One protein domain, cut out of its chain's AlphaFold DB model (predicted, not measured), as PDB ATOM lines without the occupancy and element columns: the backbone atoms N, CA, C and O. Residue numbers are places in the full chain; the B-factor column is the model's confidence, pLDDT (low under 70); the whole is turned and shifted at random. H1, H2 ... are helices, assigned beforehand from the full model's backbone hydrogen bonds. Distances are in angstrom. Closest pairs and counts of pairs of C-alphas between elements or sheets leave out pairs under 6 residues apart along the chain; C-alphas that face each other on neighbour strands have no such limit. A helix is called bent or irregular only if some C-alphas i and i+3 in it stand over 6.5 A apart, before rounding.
ATOM      1  N   GLU A 289     -50.841 -23.872 -15.333       95.69
ATOM      2  CA  GLU A 289     -51.312 -22.479 -15.286       95.69
ATOM      3  C   GLU A 289     -50.188 -21.497 -14.930       95.69
ATOM      4  O   GLU A 289     -50.082 -20.417 -15.516       95.69
ATOM      5  N   LEU A 290     -49.299 -21.876 -14.006       94.56
ATOM      6  CA  LEU A 290     -48.153 -21.054 -13.618       94.56
ATOM      7  C   LEU A 290     -47.130 -20.912 -14.757       94.56
ATOM      8  O   LEU A 290     -46.571 -19.827 -14.949       94.56
ATOM      9  N   TRP A 291     -46.883 -21.976 -15.526       94.69
ATOM     10  CA  TRP A 291     -45.974 -21.957 -16.676       94.69
ATOM     11  C   TRP A 291     -46.586 -21.198 -17.861       94.69
ATOM     12  O   TRP A 291     -45.906 -20.349 -18.442       94.69
ATOM     13  N   LEU A 292     -47.875 -21.403 -18.150       94.56
ATOM     14  CA  LEU A 292     -48.639 -20.641 -19.140       94.56
ATOM     15  C   LEU A 292     -48.615 -19.143 -18.820       94.56
ATOM     16  O   LEU A 292     -48.205 -18.354 -19.664       94.56
ATOM     17  N   ALA A 293     -48.948 -18.738 -17.590       93.25
ATOM     18  CA  ALA A 293     -48.931 -17.330 -17.182       93.25
ATOM     19  C   ALA A 293     -47.524 -16.698 -17.263       93.25
ATOM     20  O   ALA A 293     -47.374 -15.519 -17.601       93.25
ATOM     21  N   LYS A 294     -46.468 -17.474 -16.984       93.50
ATOM     22  CA  LYS A 294     -45.067 -17.042 -17.132       93.50
ATOM     23  C   LYS A 294     -44.688 -16.856 -18.607       93.50
ATOM     24  O   LYS A 294     -44.048 -15.855 -18.937       93.50
ATOM     25  N   SER A 295     -45.096 -17.774 -19.483       92.88
ATOM     26  CA  SER A 295     -44.888 -17.688 -20.935       92.88
ATOM     27  C   SER A 295     -45.692 -16.543 -21.562       92.88
ATOM     28  O   SER A 295     -45.122 -15.734 -22.290       92.88
ATOM     29  N   GLU A 296     -46.964 -16.387 -21.194       94.88
ATOM     30  CA  GLU A 296     -47.846 -15.282 -21.594       94.88
ATOM     31  C   GLU A 296     -47.238 -13.923 -21.217       94.88
ATOM     32  O   GLU A 296     -47.119 -13.032 -22.056       94.88
ATOM     33  N   SER A 297     -46.750 -13.779 -19.981       92.88
ATOM     34  CA  SER A 297     -46.080 -12.557 -19.521       92.88
ATOM     35  C   SER A 297     -44.807 -12.236 -20.324       92.88
ATOM     36  O   SER A 297     -44.610 -11.087 -20.727       92.88
ATOM     37  N   LYS A 298     -43.972 -13.244 -20.642       92.12
ATOM     38  CA  LYS A 298     -42.798 -13.072 -21.524       92.12
ATOM     39  C   LYS A 298     -43.207 -12.644 -22.942       92.12
ATOM     40  O   LYS A 298     -42.615 -11.715 -23.490       92.12
ATOM     41  N   LEU A 299     -44.222 -13.289 -23.521       93.12
ATOM     42  CA  LEU A 299     -44.747 -12.982 -24.856       93.12
ATOM     43  C   LEU A 299     -45.305 -11.559 -24.933       93.12
ATOM     44  O   LEU A 299     -44.950 -10.809 -25.840       93.12
ATOM     45  N   LEU A 300     -46.123 -11.152 -23.959       93.31
ATOM     46  CA  LEU A 300     -46.683  -9.802 -23.885       93.31
ATOM     47  C   LEU A 300     -45.598  -8.741 -23.649       93.31
ATOM     48  O   LEU A 300     -45.704  -7.631 -24.176       93.31
ATOM     49  N   GLN A 301     -44.535  -9.054 -22.902       92.88
ATOM     50  CA  GLN A 301     -43.380  -8.165 -22.762       92.88
ATOM     51  C   GLN A 301     -42.668  -7.953 -24.110       92.88
ATOM     52  O   GLN A 301     -42.452  -6.802 -24.501       92.88
ATOM     53  N   GLU A 302     -42.364  -9.026 -24.847       93.00
ATOM     54  CA  GLU A 302     -41.751  -8.929 -26.179       93.00
ATOM     55  C   GLU A 302     -42.662  -8.207 -27.178       93.00
ATOM     56  O   GLU A 302     -42.212  -7.299 -27.876       93.00
ATOM     57  N   TYR A 303     -43.960  -8.522 -27.191       93.00
ATOM     58  CA  TYR A 303     -44.969  -7.886 -28.041       93.00
ATOM     59  C   TYR A 303     -45.019  -6.367 -27.842       93.00
ATOM     60  O   TYR A 303     -45.015  -5.597 -28.804       93.00
ATOM     61  N   ASN A 304     -45.002  -5.918 -26.584       90.75
ATOM     62  CA  ASN A 304     -44.950  -4.498 -26.252       90.75
ATOM     63  C   ASN A 304     -43.625  -3.849 -26.688       90.75
ATOM     64  O   ASN A 304     -43.637  -2.710 -27.156       90.75
ATOM     65  N   GLY A 305     -42.495  -4.560 -26.590       90.19
ATOM     66  CA  GLY A 305     -41.208  -4.110 -27.132       90.19
ATOM     67  C   GLY A 305     -41.233  -3.950 -28.658       90.19
ATOM     68  O   GLY A 305     -40.825  -2.910 -29.183       90.19
ATOM     69  N   ILE A 306     -41.788  -4.945 -29.355       90.69
ATOM     70  CA  ILE A 306     -41.970  -4.970 -30.811       90.69
ATOM     71  C   ILE A 306     -42.868  -3.825 -31.271       90.69
ATOM     72  O   ILE A 306     -42.474  -3.102 -32.181       90.69
ATOM     73  N   ILE A 307     -44.028  -3.600 -30.646       88.69
ATOM     74  CA  ILE A 307     -44.921  -2.492 -31.020       88.69
ATOM     75  C   ILE A 307     -44.265  -1.139 -30.746       88.69
ATOM     76  O   ILE A 307     -44.244  -0.281 -31.627       88.69
ATOM     77  N   LYS A 308     -43.714  -0.939 -29.543       90.88
ATOM     78  CA  LYS A 308     -43.202   0.368 -29.107       90.88
ATOM     79  C   LYS A 308     -42.080   0.894 -29.999       90.88
ATOM     80  O   LYS A 308     -42.030   2.094 -30.259       90.88
ATOM     81  N   ASN A 309     -41.208  -0.000 -30.465       86.44
ATOM     82  CA  ASN A 309     -40.057   0.352 -31.293       86.44
ATOM     83  C   ASN A 309     -40.197  -0.143 -32.745       86.44
ATOM     84  O   ASN A 309     -39.225  -0.083 -33.488       86.44
ATOM     85  N   ASN A 310     -41.364  -0.657 -33.157       84.19
ATOM     86  CA  ASN A 310     -41.582  -1.281 -34.470       84.19
ATOM     87  C   ASN A 310     -40.469  -2.304 -34.827       84.19
ATOM     88  O   ASN A 310     -39.840  -2.227 -35.878       84.19
ATOM     89  N   ALA A 311     -40.155  -3.201 -33.885       90.88
ATOM     90  CA  ALA A 311     -39.040  -4.165 -33.915       90.88
ATOM     91  C   ALA A 311     -37.653  -3.601 -34.301       90.88
ATOM     92  O   ALA A 311     -36.764  -4.365 -34.678       90.88
ATOM     93  N   GLN A 312     -37.422  -2.287 -34.189       92.62
ATOM     94  CA  GLN A 312     -36.150  -1.666 -34.562       92.62
ATOM     95  C   GLN A 312     -34.970  -2.234 -33.754       92.62
ATOM     96  O   GLN A 312     -33.932  -2.536 -34.331       92.62
ATOM     97  N   ASN A 313     -35.147  -2.476 -32.450       92.88
ATOM     98  CA  ASN A 313     -34.110  -3.078 -31.601       92.88
ATOM     99  C   ASN A 313     -33.794  -4.530 -32.000       92.88
ATOM    100  O   ASN A 313     -32.629  -4.923 -32.035       92.88
ATOM    101  N   HIS A 314     -34.820  -5.324 -32.334       94.31
ATOM    102  CA  HIS A 314     -34.647  -6.697 -32.812       94.31
ATOM    103  C   HIS A 314     -33.931  -6.725 -34.167       94.31
ATOM    104  O   HIS A 314     -33.063  -7.565 -34.389       94.31
ATOM    105  N   PHE A 315     -34.261  -5.777 -35.049       94.12
ATOM    106  CA  PHE A 315     -33.602  -5.581 -36.338       94.12
ATOM    107  C   PHE A 315     -32.123  -5.205 -36.163       94.12
ATOM    108  O   PHE A 315     -31.254  -5.860 -36.730       94.12
ATOM    109  N   GLU A 316     -31.825  -4.209 -35.326       93.88
ATOM    110  CA  GLU A 316     -30.455  -3.785 -35.004       93.88
ATOM    111  C   GLU A 316     -29.643  -4.905 -34.340       93.88
ATOM    112  O   GLU A 316     -28.468  -5.089 -34.663       93.88
ATOM    113  N   SER A 317     -30.277  -5.713 -33.485       93.94
ATOM    114  CA  SER A 317     -29.658  -6.904 -32.898       93.94
ATOM    115  C   SER A 317     -29.286  -7.926 -33.973       93.94
ATOM    116  O   SER A 317     -28.143  -8.376 -34.000       93.94
ATOM    117  N   LEU A 318     -30.185  -8.244 -34.912       93.12
ATOM    118  CA  LEU A 318     -29.861  -9.135 -36.032       93.12
ATOM    119  C   LEU A 318     -28.767  -8.556 -36.948       93.12
ATOM    120  O   LEU A 318     -27.871  -9.295 -37.346       93.12
ATOM    121  N   CYS A 319     -28.773  -7.245 -37.224       93.38
ATOM    122  CA  CYS A 319     -27.674  -6.577 -37.932       93.38
ATOM    123  C   CYS A 319     -26.332  -6.727 -37.198       93.38
ATOM    124  O   CYS A 319     -25.301  -6.908 -37.841       93.38
ATOM    125  N   SER A 320     -26.322  -6.672 -35.860       95.25
ATOM    126  CA  SER A 320     -25.087  -6.797 -35.073       95.25
ATOM    127  C   SER A 320     -24.442  -8.189 -35.149       95.25
ATOM    128  O   SER A 320     -23.228  -8.290 -34.987       95.25
ATOM    129  N   TYR A 321     -25.225  -9.223 -35.480       95.62
ATOM    130  CA  TYR A 321     -24.773 -10.604 -35.703       95.62
ATOM    131  C   TYR A 321     -24.676 -10.982 -37.191       95.62
ATOM    132  O   TYR A 321     -24.650 -12.165 -37.524       95.62
ATOM    133  N   GLU A 322     -24.619 -10.005 -38.105       94.50
ATOM    134  CA  GLU A 322     -24.567 -10.260 -39.553       94.50
ATOM    135  C   GLU A 322     -23.443 -11.236 -39.952       94.50
ATOM    136  O   GLU A 322     -23.676 -12.138 -40.753       94.50
ATOM    137  N   LYS A 323     -22.245 -11.112 -39.368       95.56
ATOM    138  CA  LYS A 323     -21.105 -11.985 -39.700       95.56
ATOM    139  C   LYS A 323     -21.324 -13.424 -39.238       95.56
ATOM    140  O   LYS A 323     -21.028 -14.358 -39.977       95.56
ATOM    141  N   GLU A 324     -21.855 -13.614 -38.036       96.75
ATOM    142  CA  GLU A 324     -22.221 -14.939 -37.539       96.75
ATOM    143  C   GLU A 324     -23.389 -15.544 -38.330       96.75
ATOM    144  O   GLU A 324     -23.382 -16.737 -38.610       96.75
ATOM    145  N   LEU A 325     -24.367 -14.744 -38.758       94.88
ATOM    146  CA  LEU A 325     -25.478 -15.218 -39.591       94.88
ATOM    147  C   LEU A 325     -25.011 -15.591 -41.011       94.88
ATOM    148  O   LEU A 325     -25.463 -16.602 -41.551       94.88
ATOM    149  N   GLN A 326     -24.041 -14.863 -41.576       94.19
ATOM    150  CA  GLN A 326     -23.340 -15.254 -42.805       94.19
ATOM    151  C   GLN A 326     -22.593 -16.584 -42.629       94.19
ATOM    152  O   GLN A 326     -22.795 -17.497 -43.426       94.19
ATOM    153  N   HIS A 327     -21.824 -16.759 -41.551       95.19
ATOM    154  CA  HIS A 327     -21.132 -18.028 -41.298       95.19
ATOM    155  C   HIS A 327     -22.101 -19.198 -41.031       95.19
ATOM    156  O   HIS A 327     -21.864 -20.324 -41.466       95.19
ATOM    157  N   LEU A 328     -23.246 -18.947 -40.386       94.50
ATOM    158  CA  LEU A 328     -24.308 -19.948 -40.250       94.50
ATOM    159  C   LEU A 328     -24.877 -20.355 -41.623       94.50
ATOM    160  O   LEU A 328     -25.209 -21.526 -41.819       94.50
ATOM    161  N   SER A 329     -24.954 -19.424 -42.581       93.25
ATOM    162  CA  SER A 329     -25.349 -19.718 -43.963       93.25
ATOM    163  C   SER A 329     -24.314 -20.595 -44.675       93.25
ATOM    164  O   SER A 329     -24.699 -21.567 -45.321       93.25
ATOM    165  N   GLU A 330     -23.016 -20.313 -44.509       94.88
ATOM    166  CA  GLU A 330     -21.914 -21.140 -45.037       94.88
ATOM    167  C   GLU A 330     -21.967 -22.572 -44.474       94.88
ATOM    168  O   GLU A 330     -21.954 -23.547 -45.227       94.88
ATOM    169  N   LEU A 331     -22.122 -22.718 -43.151       92.88
ATOM    170  CA  LEU A 331     -22.291 -24.023 -42.495       92.88
ATOM    171  C   LEU A 331     -23.526 -24.769 -43.017       92.88
ATOM    172  O   LEU A 331     -23.462 -25.975 -43.265       92.88
ATOM    173  N   LYS A 332     -24.632 -24.054 -43.268       92.25
ATOM    174  CA  LYS A 332     -25.830 -24.636 -43.881       92.25
ATOM    175  C   LYS A 332     -25.607 -25.007 -45.352       92.25
ATOM    176  O   LYS A 332     -26.268 -25.921 -45.839       92.25
ATOM    177  N   GLY A 333     -24.711 -24.337 -46.075       92.12
ATOM    178  CA  GLY A 333     -24.223 -24.766 -47.391       92.12
ATOM    179  C   GLY A 333     -23.507 -26.116 -47.306       92.12
ATOM    180  O   GLY A 333     -23.885 -27.064 -47.991       92.12
ATOM    181  N   ILE A 334     -22.566 -26.242 -46.368       92.88
ATOM    182  CA  ILE A 334     -21.794 -27.470 -46.118       92.88
ATOM    183  C   ILE A 334     -22.697 -28.647 -45.691       92.88
ATOM    184  O   ILE A 334     -22.558 -29.748 -46.222       92.88
ATOM    185  N   GLU A 335     -23.655 -28.434 -44.777       92.12
ATOM    186  CA  GLU A 335     -24.638 -29.462 -44.381       92.12
ATOM    187  C   GLU A 335     -25.421 -29.988 -45.592       92.12
ATOM    188  O   GLU A 335     -25.574 -31.197 -45.768       92.12
ATOM    189  N   ASN A 336     -25.886 -29.075 -46.445       90.19
ATOM    190  CA  ASN A 336     -26.623 -29.404 -47.655       90.19
ATOM    191  C   ASN A 336     -25.752 -30.165 -48.675       90.19
ATOM    192  O   ASN A 336     -26.199 -31.173 -49.220       90.19
ATOM    193  N   LYS A 337     -24.488 -29.769 -48.869       93.25
ATOM    194  CA  LYS A 337     -23.536 -30.482 -49.739       93.25
ATOM    195  C   LYS A 337     -23.343 -31.944 -49.313       93.25
ATOM    196  O   LYS A 337     -23.401 -32.855 -50.145       93.25
ATOM    197  N   TYR A 338     -23.186 -32.197 -48.012       91.69
ATOM    198  CA  TYR A 338     -23.093 -33.566 -47.493       91.69
ATOM    199  C   TYR A 338     -24.421 -34.331 -47.550       91.69
ATOM    200  O   TYR A 338     -24.403 -35.527 -47.833       91.69
ATOM    201  N   PHE A 339     -25.566 -33.662 -47.372       90.06
ATOM    202  CA  PHE A 339     -26.882 -34.278 -47.577       90.06
ATOM    203  C   PHE A 339     -27.041 -34.827 -49.004       90.06
ATOM    204  O   PHE A 339     -27.459 -35.973 -49.174       90.06
ATOM    205  N   TRP A 340     -26.648 -34.063 -50.028       84.81
ATOM    206  CA  TRP A 340     -26.687 -34.537 -51.417       84.81
ATOM    207  C   TRP A 340     -25.650 -35.616 -51.714       84.81
ATOM    208  O   TRP A 340     -25.964 -36.569 -52.419       84.81
ATOM    209  N   THR A 341     -24.453 -35.525 -51.127       87.25
ATOM    210  CA  THR A 341     -23.432 -36.582 -51.243       87.25
ATOM    211  C   THR A 341     -23.968 -37.913 -50.704       87.25
ATOM    212  O   THR A 341     -23.877 -38.935 -51.383       87.25
ATOM    213  N   LYS A 342     -24.612 -37.892 -49.528       86.88
ATOM    214  CA  LYS A 342     -25.325 -39.044 -48.964       86.88
ATOM    215  C   LYS A 342     -26.427 -39.542 -49.907       86.88
ATOM    216  O   LYS A 342     -26.427 -40.714 -50.266       86.88
ATOM    217  N   ALA A 343     -27.328 -38.661 -50.348       81.56
ATOM    218  CA  ALA A 343     -28.461 -39.034 -51.198       81.56
ATOM    219  C   ALA A 343     -28.038 -39.652 -52.547       81.56
ATOM    220  O   ALA A 343     -28.701 -40.567 -53.035       81.56
ATOM    221  N   LEU A 344     -26.925 -39.196 -53.134       82.50
ATOM    222  CA  LEU A 344     -26.353 -39.761 -54.361       82.50
ATOM    223  C   LEU A 344     -25.786 -41.171 -54.144       82.50
ATOM    224  O   LEU A 344     -26.027 -42.054 -54.969       82.50
ATOM    225  N   ILE A 345     -25.074 -41.399 -53.035       83.25
ATOM    226  CA  ILE A 345     -24.525 -42.720 -52.680       83.25
ATOM    227  C   ILE A 345     -25.660 -43.708 -52.374       83.25
ATOM    228  O   ILE A 345     -25.683 -44.814 -52.921       83.25
ATOM    229  N   ASP A 346     -26.634 -43.287 -51.563       79.12
ATOM    230  CA  ASP A 346     -27.797 -44.098 -51.199       79.12
ATOM    231  C   ASP A 346     -28.626 -44.447 -52.456       79.12
ATOM    232  O   ASP A 346     -28.933 -45.618 -52.696       79.12
ATOM    233  N   GLY A 347     -28.911 -43.462 -53.321       76.25
ATOM    234  CA  GLY A 347     -29.689 -43.649 -54.550       76.25
ATOM    235  C   GLY A 347     -29.006 -44.539 -55.598       76.25
ATOM    236  O   GLY A 347     -29.646 -45.432 -56.162       76.25
ATOM    237  N   GLY A 348     -27.702 -44.344 -55.825       67.06
ATOM    238  CA  GLY A 348     -26.921 -45.080 -56.830       67.06
ATOM    239  C   GLY A 348     -26.728 -46.572 -56.534       67.06
ATOM    240  O   GLY A 348     -26.499 -47.355 -57.452       67.06
ATOM    241  N   SER A 349     -26.858 -46.995 -55.273       53.72
ATOM    242  CA  SER A 349     -26.736 -48.411 -54.888       53.72
ATOM    243  C   SER A 349     -27.930 -49.276 -55.314       53.72
ATOM    244  O   SER A 349     -27.778 -50.472 -55.579       53.72
ATOM    245  N   SER A 350     -29.114 -48.665 -55.437       49.34
ATOM    246  CA  SER A 350     -30.374 -49.363 -55.722       49.34
ATOM    247  C   SER A 350     -30.398 -50.076 -57.082       49.34
ATOM    248  O   SER A 350     -31.160 -51.028 -57.261       49.34
ATOM    249  N   PRO A 361     -19.062 -43.105 -45.023       86.50
ATOM    250  CA  PRO A 361     -18.461 -41.879 -44.491       86.50
ATOM    251  C   PRO A 361     -19.280 -40.614 -44.803       86.50
ATOM    252  O   PRO A 361     -19.148 -39.613 -44.100       86.50
ATOM    253  N   ALA A 362     -20.162 -40.640 -45.811       86.50
ATOM    254  CA  ALA A 362     -21.070 -39.525 -46.087       86.50
ATOM    255  C   ALA A 362     -22.135 -39.328 -44.989       86.50
ATOM    256  O   ALA A 362     -22.529 -38.189 -44.736       86.50
ATOM    257  N   ASP A 363     -22.558 -40.395 -44.298       87.62
ATOM    258  CA  ASP A 363     -23.505 -40.300 -43.179       87.62
ATOM    259  C   ASP A 363     -22.859 -39.600 -41.985       87.62
ATOM    260  O   ASP A 363     -23.437 -38.662 -41.435       87.62
ATOM    261  N   GLU A 364     -21.636 -39.998 -41.620       91.75
ATOM    262  CA  GLU A 364     -20.887 -39.361 -40.533       91.75
ATOM    263  C   GLU A 364     -20.648 -37.871 -40.827       91.75
ATOM    264  O   GLU A 364     -20.905 -37.018 -39.973       91.75
ATOM    265  N   LEU A 365     -20.232 -37.538 -42.055       91.62
ATOM    266  CA  LEU A 365     -20.003 -36.154 -42.480       91.62
ATOM    267  C   LEU A 365     -21.292 -35.317 -42.468       91.62
ATOM    268  O   LEU A 365     -21.276 -34.199 -41.946       91.62
ATOM    269  N   TYR A 366     -22.415 -35.852 -42.960       91.81
ATOM    270  CA  TYR A 366     -23.715 -35.176 -42.892       91.81
ATOM    271  C   TYR A 366     -24.167 -34.952 -41.443       91.81
ATOM    272  O   TYR A 366     -24.531 -33.831 -41.077       91.81
ATOM    273  N   HIS A 367     -24.100 -35.979 -40.590       89.75
ATOM    274  CA  HIS A 367     -24.480 -35.854 -39.182       89.75
ATOM    275  C   HIS A 367     -23.596 -34.848 -38.436       89.75
ATOM    276  O   HIS A 367     -24.119 -34.018 -37.689       89.75
ATOM    277  N   LYS A 368     -22.283 -34.846 -38.686       93.81
ATOM    278  CA  LYS A 368     -21.334 -33.886 -38.106       93.81
ATOM    279  C   LYS A 368     -21.597 -32.452 -38.576       93.81
ATOM    280  O   LYS A 368     -21.629 -31.542 -37.752       93.81
ATOM    281  N   ALA A 369     -21.854 -32.241 -39.867       91.06
ATOM    282  CA  ALA A 369     -22.193 -30.923 -40.406       91.06
ATOM    283  C   ALA A 369     -23.536 -30.396 -39.865       91.06
ATOM    284  O   ALA A 369     -23.633 -29.230 -39.475       91.06
ATOM    285  N   LYS A 370     -24.551 -31.263 -39.757       93.25
ATOM    286  CA  LYS A 370     -25.848 -30.928 -39.153       93.25
ATOM    287  C   LYS A 370     -25.712 -30.561 -37.673       93.25
ATOM    288  O   LYS A 370     -26.272 -29.552 -37.251       93.25
ATOM    289  N   GLN A 371     -24.939 -31.324 -36.894       92.69
ATOM    290  CA  GLN A 371     -24.670 -31.006 -35.486       92.69
ATOM    291  C   GLN A 371     -23.925 -29.674 -35.332       92.69
ATOM    292  O   GLN A 371     -24.335 -28.844 -34.524       92.69
ATOM    293  N   ASN A 372     -22.902 -29.413 -36.154       92.50
ATOM    294  CA  ASN A 372     -22.195 -28.129 -36.156       92.50
ATOM    295  C   ASN A 372     -23.138 -26.956 -36.474       92.50
ATOM    296  O   ASN A 372     -23.109 -25.941 -35.780       92.50
ATOM    297  N   THR A 373     -24.012 -27.105 -37.474       92.12
ATOM    298  CA  THR A 373     -24.996 -26.075 -37.845       92.12
ATOM    299  C   THR A 373     -25.998 -25.813 -36.718       92.12
ATOM    300  O   THR A 373     -26.277 -24.657 -36.403       92.12
ATOM    301  N   ILE A 374     -26.514 -26.863 -36.068       91.56
ATOM    302  CA  ILE A 374     -27.436 -26.738 -34.927       91.56
ATOM    303  C   ILE A 374     -26.739 -26.065 -33.738       91.56
ATOM    304  O   ILE A 374     -27.266 -25.094 -33.194       91.56
ATOM    305  N   ALA A 375     -25.539 -26.517 -33.363       93.38
ATOM    306  CA  ALA A 375     -24.780 -25.951 -32.251       93.38
ATOM    307  C   ALA A 375     -24.439 -24.467 -32.483       93.38
ATOM    308  O   ALA A 375     -24.569 -23.645 -31.573       93.38
ATOM    309  N   TYR A 376     -24.057 -24.105 -33.711       95.12
ATOM    310  CA  TYR A 376     -23.749 -22.723 -34.069       95.12
ATOM    311  C   TYR A 376     -25.005 -21.838 -34.123       95.12
ATOM    312  O   TYR A 376     -25.000 -20.740 -33.567       95.12
ATOM    313  N   SER A 377     -26.114 -22.340 -34.681       93.94
ATOM    314  CA  SER A 377     -27.418 -21.659 -34.651       93.94
ATOM    315  C   SER A 377     -27.873 -21.381 -33.217       93.94
ATOM    316  O   SER A 377     -28.215 -20.248 -32.887       93.94
ATOM    317  N   ASN A 378     -27.781 -22.374 -32.327       93.69
ATOM    318  CA  ASN A 378     -28.144 -22.225 -30.917       93.69
ATOM    319  C   ASN A 378     -27.221 -21.235 -30.180       93.69
ATOM    320  O   ASN A 378     -27.693 -20.458 -29.353       93.69
ATOM    321  N   SER A 379     -25.930 -21.184 -30.524       95.81
ATOM    322  CA  SER A 379     -25.008 -20.159 -30.013       95.81
ATOM    323  C   SER A 379     -25.449 -18.739 -30.399       95.81
ATOM    324  O   SER A 379     -25.442 -17.841 -29.555       95.81
ATOM    325  N   ILE A 380     -25.904 -18.527 -31.640       95.31
ATOM    326  CA  ILE A 380     -26.439 -17.229 -32.088       95.31
ATOM    327  C   ILE A 380     -27.788 -16.928 -31.415       95.31
ATOM    328  O   ILE A 380     -27.974 -15.812 -30.925       95.31
ATOM    329  N   ARG A 381     -28.699 -17.910 -31.312       95.12
ATOM    330  CA  ARG A 381     -29.976 -17.769 -30.586       95.12
ATOM    331  C   ARG A 381     -29.760 -17.300 -29.157       95.12
ATOM    332  O   ARG A 381     -30.338 -16.295 -28.773       95.12
ATOM    333  N   ASN A 382     -28.893 -17.969 -28.401       94.31
ATOM    334  CA  ASN A 382     -28.647 -17.653 -26.993       94.31
ATOM    335  C   ASN A 382     -28.053 -16.245 -26.813       94.31
ATOM    336  O   ASN A 382     -28.400 -15.540 -25.865       94.31
ATOM    337  N   LYS A 383     -27.206 -15.796 -27.750       95.31
ATOM    338  CA  LYS A 383     -26.693 -14.418 -27.778       95.31
ATOM    339  C   LYS A 383     -27.803 -13.399 -28.058       95.31
ATOM    340  O   LYS A 383     -27.957 -12.454 -27.288       95.31
ATOM    341  N   LEU A 384     -28.609 -13.602 -29.104       95.06
ATOM    342  CA  LEU A 384     -29.749 -12.736 -29.446       95.06
ATOM    343  C   LEU A 384     -30.806 -12.687 -28.325       95.06
ATOM    344  O   LEU A 384     -31.300 -11.616 -27.968       95.06
ATOM    345  N   ALA A 385     -31.100 -13.842 -27.730       94.56
ATOM    346  CA  ALA A 385     -32.065 -14.033 -26.654       94.56
ATOM    347  C   ALA A 385     -31.748 -13.238 -25.384       94.56
ATOM    348  O   ALA A 385     -32.672 -12.868 -24.661       94.56
ATOM    349  N   SER A 386     -30.469 -12.934 -25.132       92.25
ATOM    350  CA  SER A 386     -30.052 -12.127 -23.975       92.25
ATOM    351  C   SER A 386     -30.690 -10.730 -23.946       92.25
ATOM    352  O   SER A 386     -30.930 -10.194 -22.867       92.25
ATOM    353  N   ASN A 387     -31.014 -10.178 -25.122       90.50
ATOM    354  CA  ASN A 387     -31.714  -8.901 -25.281       90.50
ATOM    355  C   ASN A 387     -33.180  -9.078 -25.709       90.50
ATOM    356  O   ASN A 387     -34.015  -8.233 -25.393       90.50
ATOM    357  N   HIS A 388     -33.480 -10.155 -26.444       93.94
ATOM    358  CA  HIS A 388     -34.761 -10.383 -27.114       93.94
ATOM    359  C   HIS A 388     -35.185 -11.863 -27.019       93.94
ATOM    360  O   HIS A 388     -34.946 -12.629 -27.959       93.94
ATOM    361  N   PRO A 389     -35.816 -12.286 -25.904       93.94
ATOM    362  CA  PRO A 389     -36.254 -13.661 -25.649       93.94
ATOM    363  C   PRO A 389     -36.964 -14.387 -26.796       93.94
ATOM    364  O   PRO A 389     -36.871 -15.608 -26.868       93.94
ATOM    365  N   ILE A 390     -37.630 -13.676 -27.715       94.94
ATOM    366  CA  ILE A 390     -38.277 -14.276 -28.891       94.94
ATOM    367  C   ILE A 390     -37.328 -15.153 -29.733       94.94
ATOM    368  O   ILE A 390     -37.764 -16.149 -30.300       94.94
ATOM    369  N   ASN A 397     -36.774 -19.255 -37.857       93.12
ATOM    370  CA  ASN A 397     -35.550 -19.542 -38.604       93.12
ATOM    371  C   ASN A 397     -34.664 -18.287 -38.715       93.12
ATOM    372  O   ASN A 397     -34.937 -17.398 -39.521       93.12
ATOM    373  N   LEU A 398     -33.576 -18.239 -37.934       94.25
ATOM    374  CA  LEU A 398     -32.625 -17.120 -37.929       94.25
ATOM    375  C   LEU A 398     -32.049 -16.797 -39.316       94.25
ATOM    376  O   LEU A 398     -31.869 -15.621 -39.626       94.25
ATOM    377  N   LEU A 399     -31.785 -17.810 -40.153       92.56
ATOM    378  CA  LEU A 399     -31.282 -17.586 -41.513       92.56
ATOM    379  C   LEU A 399     -32.340 -16.917 -42.387       92.56
ATOM    380  O   LEU A 399     -32.036 -15.926 -43.036       92.56
ATOM    381  N   SER A 400     -33.591 -17.381 -42.337       91.81
ATOM    382  CA  SER A 400     -34.681 -16.745 -43.087       91.81
ATOM    383  C   SER A 400     -34.937 -15.312 -42.618       91.81
ATOM    384  O   SER A 400     -35.148 -14.438 -43.450       91.81
ATOM    385  N   LEU A 401     -34.849 -15.020 -41.313       91.75
ATOM    386  CA  LEU A 401     -34.943 -13.635 -40.836       91.75
ATOM    387  C   LEU A 401     -33.783 -12.758 -41.322       91.75
ATOM    388  O   LEU A 401     -33.998 -11.601 -41.693       91.75
ATOM    389  N   TYR A 402     -32.561 -13.296 -41.313       90.31
ATOM    390  CA  TYR A 402     -31.383 -12.599 -41.822       90.31
ATOM    391  C   TYR A 402     -31.518 -12.303 -43.321       90.31
ATOM    392  O   TYR A 402     -31.387 -11.153 -43.732       90.31
ATOM    393  N   GLU A 403     -31.837 -13.316 -44.126       88.25
ATOM    394  CA  GLU A 403     -32.013 -13.196 -45.572       88.25
ATOM    395  C   GLU A 403     -33.146 -12.225 -45.926       88.25
ATOM    396  O   GLU A 403     -32.917 -11.260 -46.646       88.25
ATOM    397  N   GLU A 404     -34.352 -12.422 -45.384       89.44
ATOM    398  CA  GLU A 404     -35.535 -11.671 -45.814       89.44
ATOM    399  C   GLU A 404     -35.552 -10.203 -45.365       89.44
ATOM    400  O   GLU A 404     -36.119  -9.358 -46.066       89.44
ATOM    401  N   TYR A 405     -34.989  -9.893 -44.189       88.94
ATOM    402  CA  TYR A 405     -35.101  -8.563 -43.578       88.94
ATOM    403  C   TYR A 405     -33.760  -7.832 -43.464       88.94
ATOM    404  O   TYR A 405     -33.711  -6.634 -43.746       88.94
ATOM    405  N   VAL A 406     -32.683  -8.514 -43.064       83.75
ATOM    406  CA  VAL A 406     -31.406  -7.875 -42.689       83.75
ATOM    407  C   VAL A 406     -30.509  -7.643 -43.899       83.75
ATOM    408  O   VAL A 406     -30.135  -6.499 -44.161       83.75
ATOM    409  N   LYS A 407     -30.200  -8.712 -44.641       85.44
ATOM    410  CA  LYS A 407     -29.273  -8.731 -45.783       85.44
ATOM    411  C   LYS A 407     -29.645  -7.675 -46.827       85.44
ATOM    412  O   LYS A 407     -28.811  -6.866 -47.228       85.44
ATOM    413  N   ASP A 408     -30.931  -7.620 -47.160       80.44
ATOM    414  CA  ASP A 408     -31.487  -6.697 -48.153       80.44
ATOM    415  C   ASP A 408     -32.082  -5.410 -47.538       80.44
ATOM    416  O   ASP A 408     -32.590  -4.539 -48.246       80.44
ATOM    417  N   LYS A 409     -31.996  -5.254 -46.207       73.50
ATOM    418  CA  LYS A 409     -32.459  -4.083 -45.434       73.50
ATOM    419  C   LYS A 409     -33.943  -3.736 -45.649       73.50
ATOM    420  O   LYS A 409     -34.332  -2.566 -45.591       73.50
ATOM    421  N   ASN A 410     -34.795  -4.746 -45.836       63.81
ATOM    422  CA  ASN A 410     -36.212  -4.648 -46.238       63.81
ATOM    423  C   ASN A 410     -37.195  -4.101 -45.172       63.81
ATOM    424  O   ASN A 410     -38.404  -4.324 -45.255       63.81
ATOM    425  N   SER A 411     -36.696  -3.303 -44.223       77.75
ATOM    426  CA  SER A 411     -37.384  -2.634 -43.106       77.75
ATOM    427  C   SER A 411     -37.721  -3.481 -41.871       77.75
ATOM    428  O   SER A 411     -38.257  -4.588 -41.942       77.75
ATOM    429  N   SER A 412     -37.517  -2.857 -40.708       87.81
ATOM    430  CA  SER A 412     -37.952  -3.337 -39.395       87.81
ATOM    431  C   SER A 412     -39.478  -3.484 -39.275       87.81
ATOM    432  O   SER A 412     -39.937  -4.292 -38.479       87.81
ATOM    433  N   GLN A 413     -40.278  -2.805 -40.114       85.44
ATOM    434  CA  GLN A 413     -41.735  -3.015 -40.204       85.44
ATOM    435  C   GLN A 413     -42.107  -4.443 -40.631       85.44
ATOM    436  O   GLN A 413     -43.029  -5.023 -40.063       85.44
ATOM    437  N   GLY A 414     -41.391  -5.022 -41.602       85.62
ATOM    438  CA  GLY A 414     -41.634  -6.402 -42.035       85.62
ATOM    439  C   GLY A 414     -41.319  -7.406 -40.926       85.62
ATOM    440  O   GLY A 414     -42.130  -8.282 -40.629       85.62
ATOM    441  N   LEU A 415     -40.184  -7.206 -40.251       90.50
ATOM    442  CA  LEU A 415     -39.771  -8.005 -39.098       90.50
ATOM    443  C   LEU A 415     -40.758  -7.870 -37.920       90.50
ATOM    444  O   LEU A 415     -41.106  -8.865 -37.290       90.50
ATOM    445  N   ALA A 416     -41.255  -6.656 -37.656       88.69
ATOM    446  CA  ALA A 416     -42.246  -6.393 -36.616       88.69
ATOM    447  C   ALA A 416     -43.556  -7.140 -36.865       88.69
ATOM    448  O   ALA A 416     -44.082  -7.753 -35.940       88.69
ATOM    449  N   GLN A 417     -44.067  -7.125 -38.099       87.62
ATOM    450  CA  GLN A 417     -45.288  -7.851 -38.444       87.62
ATOM    451  C   GLN A 417     -45.091  -9.371 -38.336       87.62
ATOM    452  O   GLN A 417     -45.948 -10.042 -37.771       87.62
ATOM    453  N   HIS A 418     -43.943  -9.897 -38.778       90.81
ATOM    454  CA  HIS A 418     -43.623 -11.321 -38.651       90.81
ATOM    455  C   HIS A 418     -43.571 -11.779 -37.183       90.81
ATOM    456  O   HIS A 418     -44.220 -12.757 -36.814       90.81
ATOM    457  N   PHE A 419     -42.876 -11.043 -36.306       94.19
ATOM    458  CA  PHE A 419     -42.878 -11.360 -34.873       94.19
ATOM    459  C   PHE A 419     -44.239 -11.147 -34.208       94.19
ATOM    460  O   PHE A 419     -44.570 -11.858 -33.263       94.19
ATOM    461  N   LYS A 420     -45.039 -10.188 -34.684       89.56
ATOM    462  CA  LYS A 420     -46.399  -9.965 -34.187       89.56
ATOM    463  C   LYS A 420     -47.290 -11.175 -34.470       89.56
ATOM    464  O   LYS A 420     -47.964 -11.636 -33.558       89.56
ATOM    465  N   GLU A 421     -47.280 -11.678 -35.703       88.31
ATOM    466  CA  GLU A 421     -48.014 -12.886 -36.107       88.31
ATOM    467  C   GLU A 421     -47.549 -14.102 -35.298       88.31
ATOM    468  O   GLU A 421     -48.376 -14.793 -34.708       88.31
ATOM    469  N   HIS A 422     -46.232 -14.287 -35.165       91.38
ATOM    470  CA  HIS A 422     -45.647 -15.374 -34.374       91.38
ATOM    471  C   HIS A 422     -46.060 -15.323 -32.894       91.38
ATOM    472  O   HIS A 422     -46.464 -16.336 -32.333       91.38
ATOM    473  N   ILE A 423     -46.017 -14.151 -32.245       92.31
ATOM    474  CA  ILE A 423     -46.469 -14.012 -30.850       92.31
ATOM    475  C   ILE A 423     -47.978 -14.254 -30.718       92.31
ATOM    476  O   ILE A 423     -48.395 -14.862 -29.737       92.31
ATOM    477  N   VAL A 424     -48.795 -13.802 -31.675       90.25
ATOM    478  CA  VAL A 424     -50.245 -14.049 -31.642       90.25
ATOM    479  C   VAL A 424     -50.540 -15.550 -31.729       90.25
ATOM    480  O   VAL A 424     -51.268 -16.034 -30.869       90.25
ATOM    481  N   GLU A 425     -49.888 -16.305 -32.626       89.94
ATOM    482  CA  GLU A 425     -50.010 -17.778 -32.664       89.94
ATOM    483  C   GLU A 425     -49.634 -18.393 -31.299       89.94
ATOM    484  O   GLU A 425     -50.326 -19.277 -30.800       89.94
ATOM    485  N   ARG A 426     -48.567 -17.921 -30.637       92.75
ATOM    486  CA  ARG A 426     -48.183 -18.409 -29.295       92.75
ATOM    487  C   ARG A 426     -49.226 -18.098 -28.215       92.75
ATOM    488  O   ARG A 426     -49.466 -18.946 -27.363       92.75
ATOM    489  N   LEU A 427     -49.842 -16.915 -28.241       92.06
ATOM    490  CA  LEU A 427     -50.887 -16.523 -27.286       92.06
ATOM    491  C   LEU A 427     -52.195 -17.301 -27.509       92.06
ATOM    492  O   LEU A 427     -52.828 -17.694 -26.534       92.06
ATOM    493  N   GLU A 428     -52.560 -17.578 -28.762       88.75
ATOM    494  CA  GLU A 428     -53.695 -18.446 -29.108       88.75
ATOM    495  C   GLU A 428     -53.456 -19.879 -28.596       88.75
ATOM    496  O   GLU A 428     -54.287 -20.408 -27.861       88.75
ATOM    497  N   ASN A 429     -52.268 -20.454 -28.837       90.75
ATOM    498  CA  ASN A 429     -51.901 -21.773 -28.298       90.75
ATOM    499  C   ASN A 429     -51.926 -21.826 -26.751       90.75
ATOM    500  O   ASN A 429     -52.235 -22.873 -26.186       90.75
ATOM    501  N   ILE A 430     -51.593 -20.734 -26.047       93.81
ATOM    502  CA  ILE A 430     -51.702 -20.666 -24.576       93.81
ATOM    503  C   ILE A 430     -53.161 -20.798 -24.125       93.81
ATOM    504  O   ILE A 430     -53.435 -21.558 -23.197       93.81
ATOM    505  N   GLU A 431     -54.084 -20.079 -24.766       92.19
ATOM    506  CA  GLU A 431     -55.502 -20.097 -24.390       92.19
ATOM    507  C   GLU A 431     -56.170 -21.430 -24.765       92.19
ATOM    508  O   GLU A 431     -56.889 -21.997 -23.943       92.19
ATOM    509  N   ASP A 432     -55.846 -21.998 -25.932       89.62
ATOM    510  CA  ASP A 432     -56.311 -23.330 -26.349       89.62
ATOM    511  C   ASP A 432     -55.895 -24.416 -25.340       89.62
ATOM    512  O   ASP A 432     -56.687 -25.294 -24.979       89.62
ATOM    513  N   VAL A 433     -54.654 -24.362 -24.840       93.69
ATOM    514  CA  VAL A 433     -54.158 -25.324 -23.842       93.69
ATOM    515  C   VAL A 433     -54.766 -25.069 -22.463       93.69
ATOM    516  O   VAL A 433     -55.074 -26.032 -21.761       93.69
ATOM    517  N   ARG A 434     -55.012 -23.807 -22.096       95.62
ATOM    518  CA  ARG A 434     -55.741 -23.433 -20.877       95.62
ATOM    519  C   ARG A 434     -57.167 -23.999 -20.890       95.62
ATOM    520  O   ARG A 434     -57.547 -24.699 -19.952       95.62
ATOM    521  N   GLU A 435     -57.938 -23.802 -21.965       89.88
ATOM    522  CA  GLU A 435     -59.277 -24.407 -22.107       89.88
ATOM    523  C   GLU A 435     -59.203 -25.946 -22.108       89.88
ATOM    524  O   GLU A 435     -59.999 -26.612 -21.437       89.88
ATOM    525  N   THR A 436     -58.216 -26.527 -22.798       90.56
ATOM    526  CA  THR A 436     -58.021 -27.985 -22.868       90.56
ATOM    527  C   THR A 436     -57.735 -28.599 -21.497       90.56
ATOM    528  O   THR A 436     -58.347 -29.603 -21.146       90.56
ATOM    529  N   VAL A 437     -56.853 -28.004 -20.691       94.69
ATOM    530  CA  VAL A 437     -56.489 -28.529 -19.364       94.69
ATOM    531  C   VAL A 437     -57.579 -28.270 -18.320       94.69
ATOM    532  O   VAL A 437     -57.807 -29.116 -17.458       94.69
ATOM    533  N   LEU A 438     -58.310 -27.154 -18.409       90.19
ATOM    534  CA  LEU A 438     -59.451 -26.889 -17.525       90.19
ATOM    535  C   LEU A 438     -60.655 -27.800 -17.815       90.19
ATOM    536  O   LEU A 438     -61.390 -28.141 -16.887       90.19
ATOM    537  N   SER A 439     -60.866 -28.191 -19.076       90.44
ATOM    538  CA  SER A 439     -61.940 -29.118 -19.473       90.44
ATOM    539  C   SER A 439     -61.562 -30.595 -19.329       90.44
ATOM    540  O   SER A 439     -62.428 -31.409 -19.021       90.44
ATOM    541  N   LYS A 440     -60.283 -30.941 -19.517       95.12
ATOM    542  CA  LYS A 440     -59.734 -32.304 -19.432       95.12
ATOM    543  C   LYS A 440     -58.428 -32.298 -18.622       95.12
ATOM    544  O   LYS A 440     -57.346 -32.333 -19.216       95.12
ATOM    545  N   PRO A 441     -58.481 -32.247 -17.277       95.88
ATOM    546  CA  PRO A 441     -57.287 -32.201 -16.430       95.88
ATOM    547  C   PRO A 441     -56.266 -33.303 -16.733       95.88
ATOM    548  O   PRO A 441     -55.065 -33.067 -16.665       95.88
ATOM    549  N   GLU A 442     -56.715 -34.490 -17.140       94.69
ATOM    550  CA  GLU A 442     -55.877 -35.614 -17.558       94.69
ATOM    551  C   GLU A 442     -54.957 -35.318 -18.759       94.69
ATOM    552  O   GLU A 442     -53.954 -36.007 -18.931       94.69
TER     553      GLU A 442
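This is residues 289 to 350, 361 to 390 and 397 to 442 of the 1152 residues of an uncharacterized protein of Flammeovirga sp. SJP92 (UniProt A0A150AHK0). The model is an open V made of two arms, each a pair of long antiparallel helices: H3 with H4 in one arm, H1 with H6 in the other. The short helices H2 and H5 sit at the corner of the V, where the arms come together. The printed part has 138 residues with six named helices, in the order H1 H2 H3 H4 H5 H6 along the chain, and no named strand; the class is all helix. The whole is loose, with a radius of gyration of the C-alphas of 19.3 A, and flat, with spans of 53 by 45 by 22 A.

H3, residues 322 to 349, touches H4, residues 361 to 385, at a shallow tilt of 23 degrees, opposite ways; their closest C-alphas, those of Glu 335 and Ala 369, are 4.9 A apart. With residues 322 to 329 alone H3 touches H5, residues 398 to 407, at a steep tilt of 52 degrees; the closest C-alphas, of Leu 325 and Leu 399, are 6.6 A apart. H5 touches H2, residues 312 to 320, about perpendicular at 80 degrees, the closest C-alphas being those of Cys 319 and Val 406 at 6.2 A. H2 and H3 meet only through their link. H5 forms a helical hairpin with H6, residues 412 to 439, at a shallow tilt of 30 degrees; H6 touches H5 with residues 412 to 415 alone, and the closest C-alphas, of Tyr 405 and Leu 415, are 6.5 A apart. H6 touches H2 with residues 412 to 416 alone, the C-alphas of Gln 312 and Ser 412 being closest at 5.4 A. In the second arm H6 touches H1, residues 289 to 309, at a shallow tilt of 18 degrees, opposite ways; the closest C-alphas, of Ile 306 and Ala 416, are 6.0 A apart. Among the pairs that are apart are H1 and H3, and H4 and H6. Every O i to N i+4 pair is within hydrogen-bond range in H1, H2, H3, H4 and H6, and 5 of 6 are in H5.

H3 spans 41.2 A from C-alpha 322 at (-24.567, -10.260, -39.553) to C-alpha 349. H4 spans 35.8 A, H1 30.1 A and H6 40.5 A, H6 ending with C-alpha 439 at (-61.940, -29.118, -19.473). H1 begins with C-alpha 289 at (-51.312, -22.479, -15.286). H5 is irregular, but only just: C-alphas 404 and 407 are 6.9 A apart.

The two C-alphas farthest apart, those of Lys 308 and Ser 350, are 57.8 A apart. Residues 351 to 360 are not printed, and C-alphas 350 and 361 are 18.0 A apart across that cut; residues 391 to 396 are not printed either, with 11.4 A between C-alphas 390 and 397. The links from H1 to H2, H2 to H3 and H5 to H6 are tight. The mean pLDDT of the printed part is 90.3, with residues 348 to 350 and residue 410 under 70.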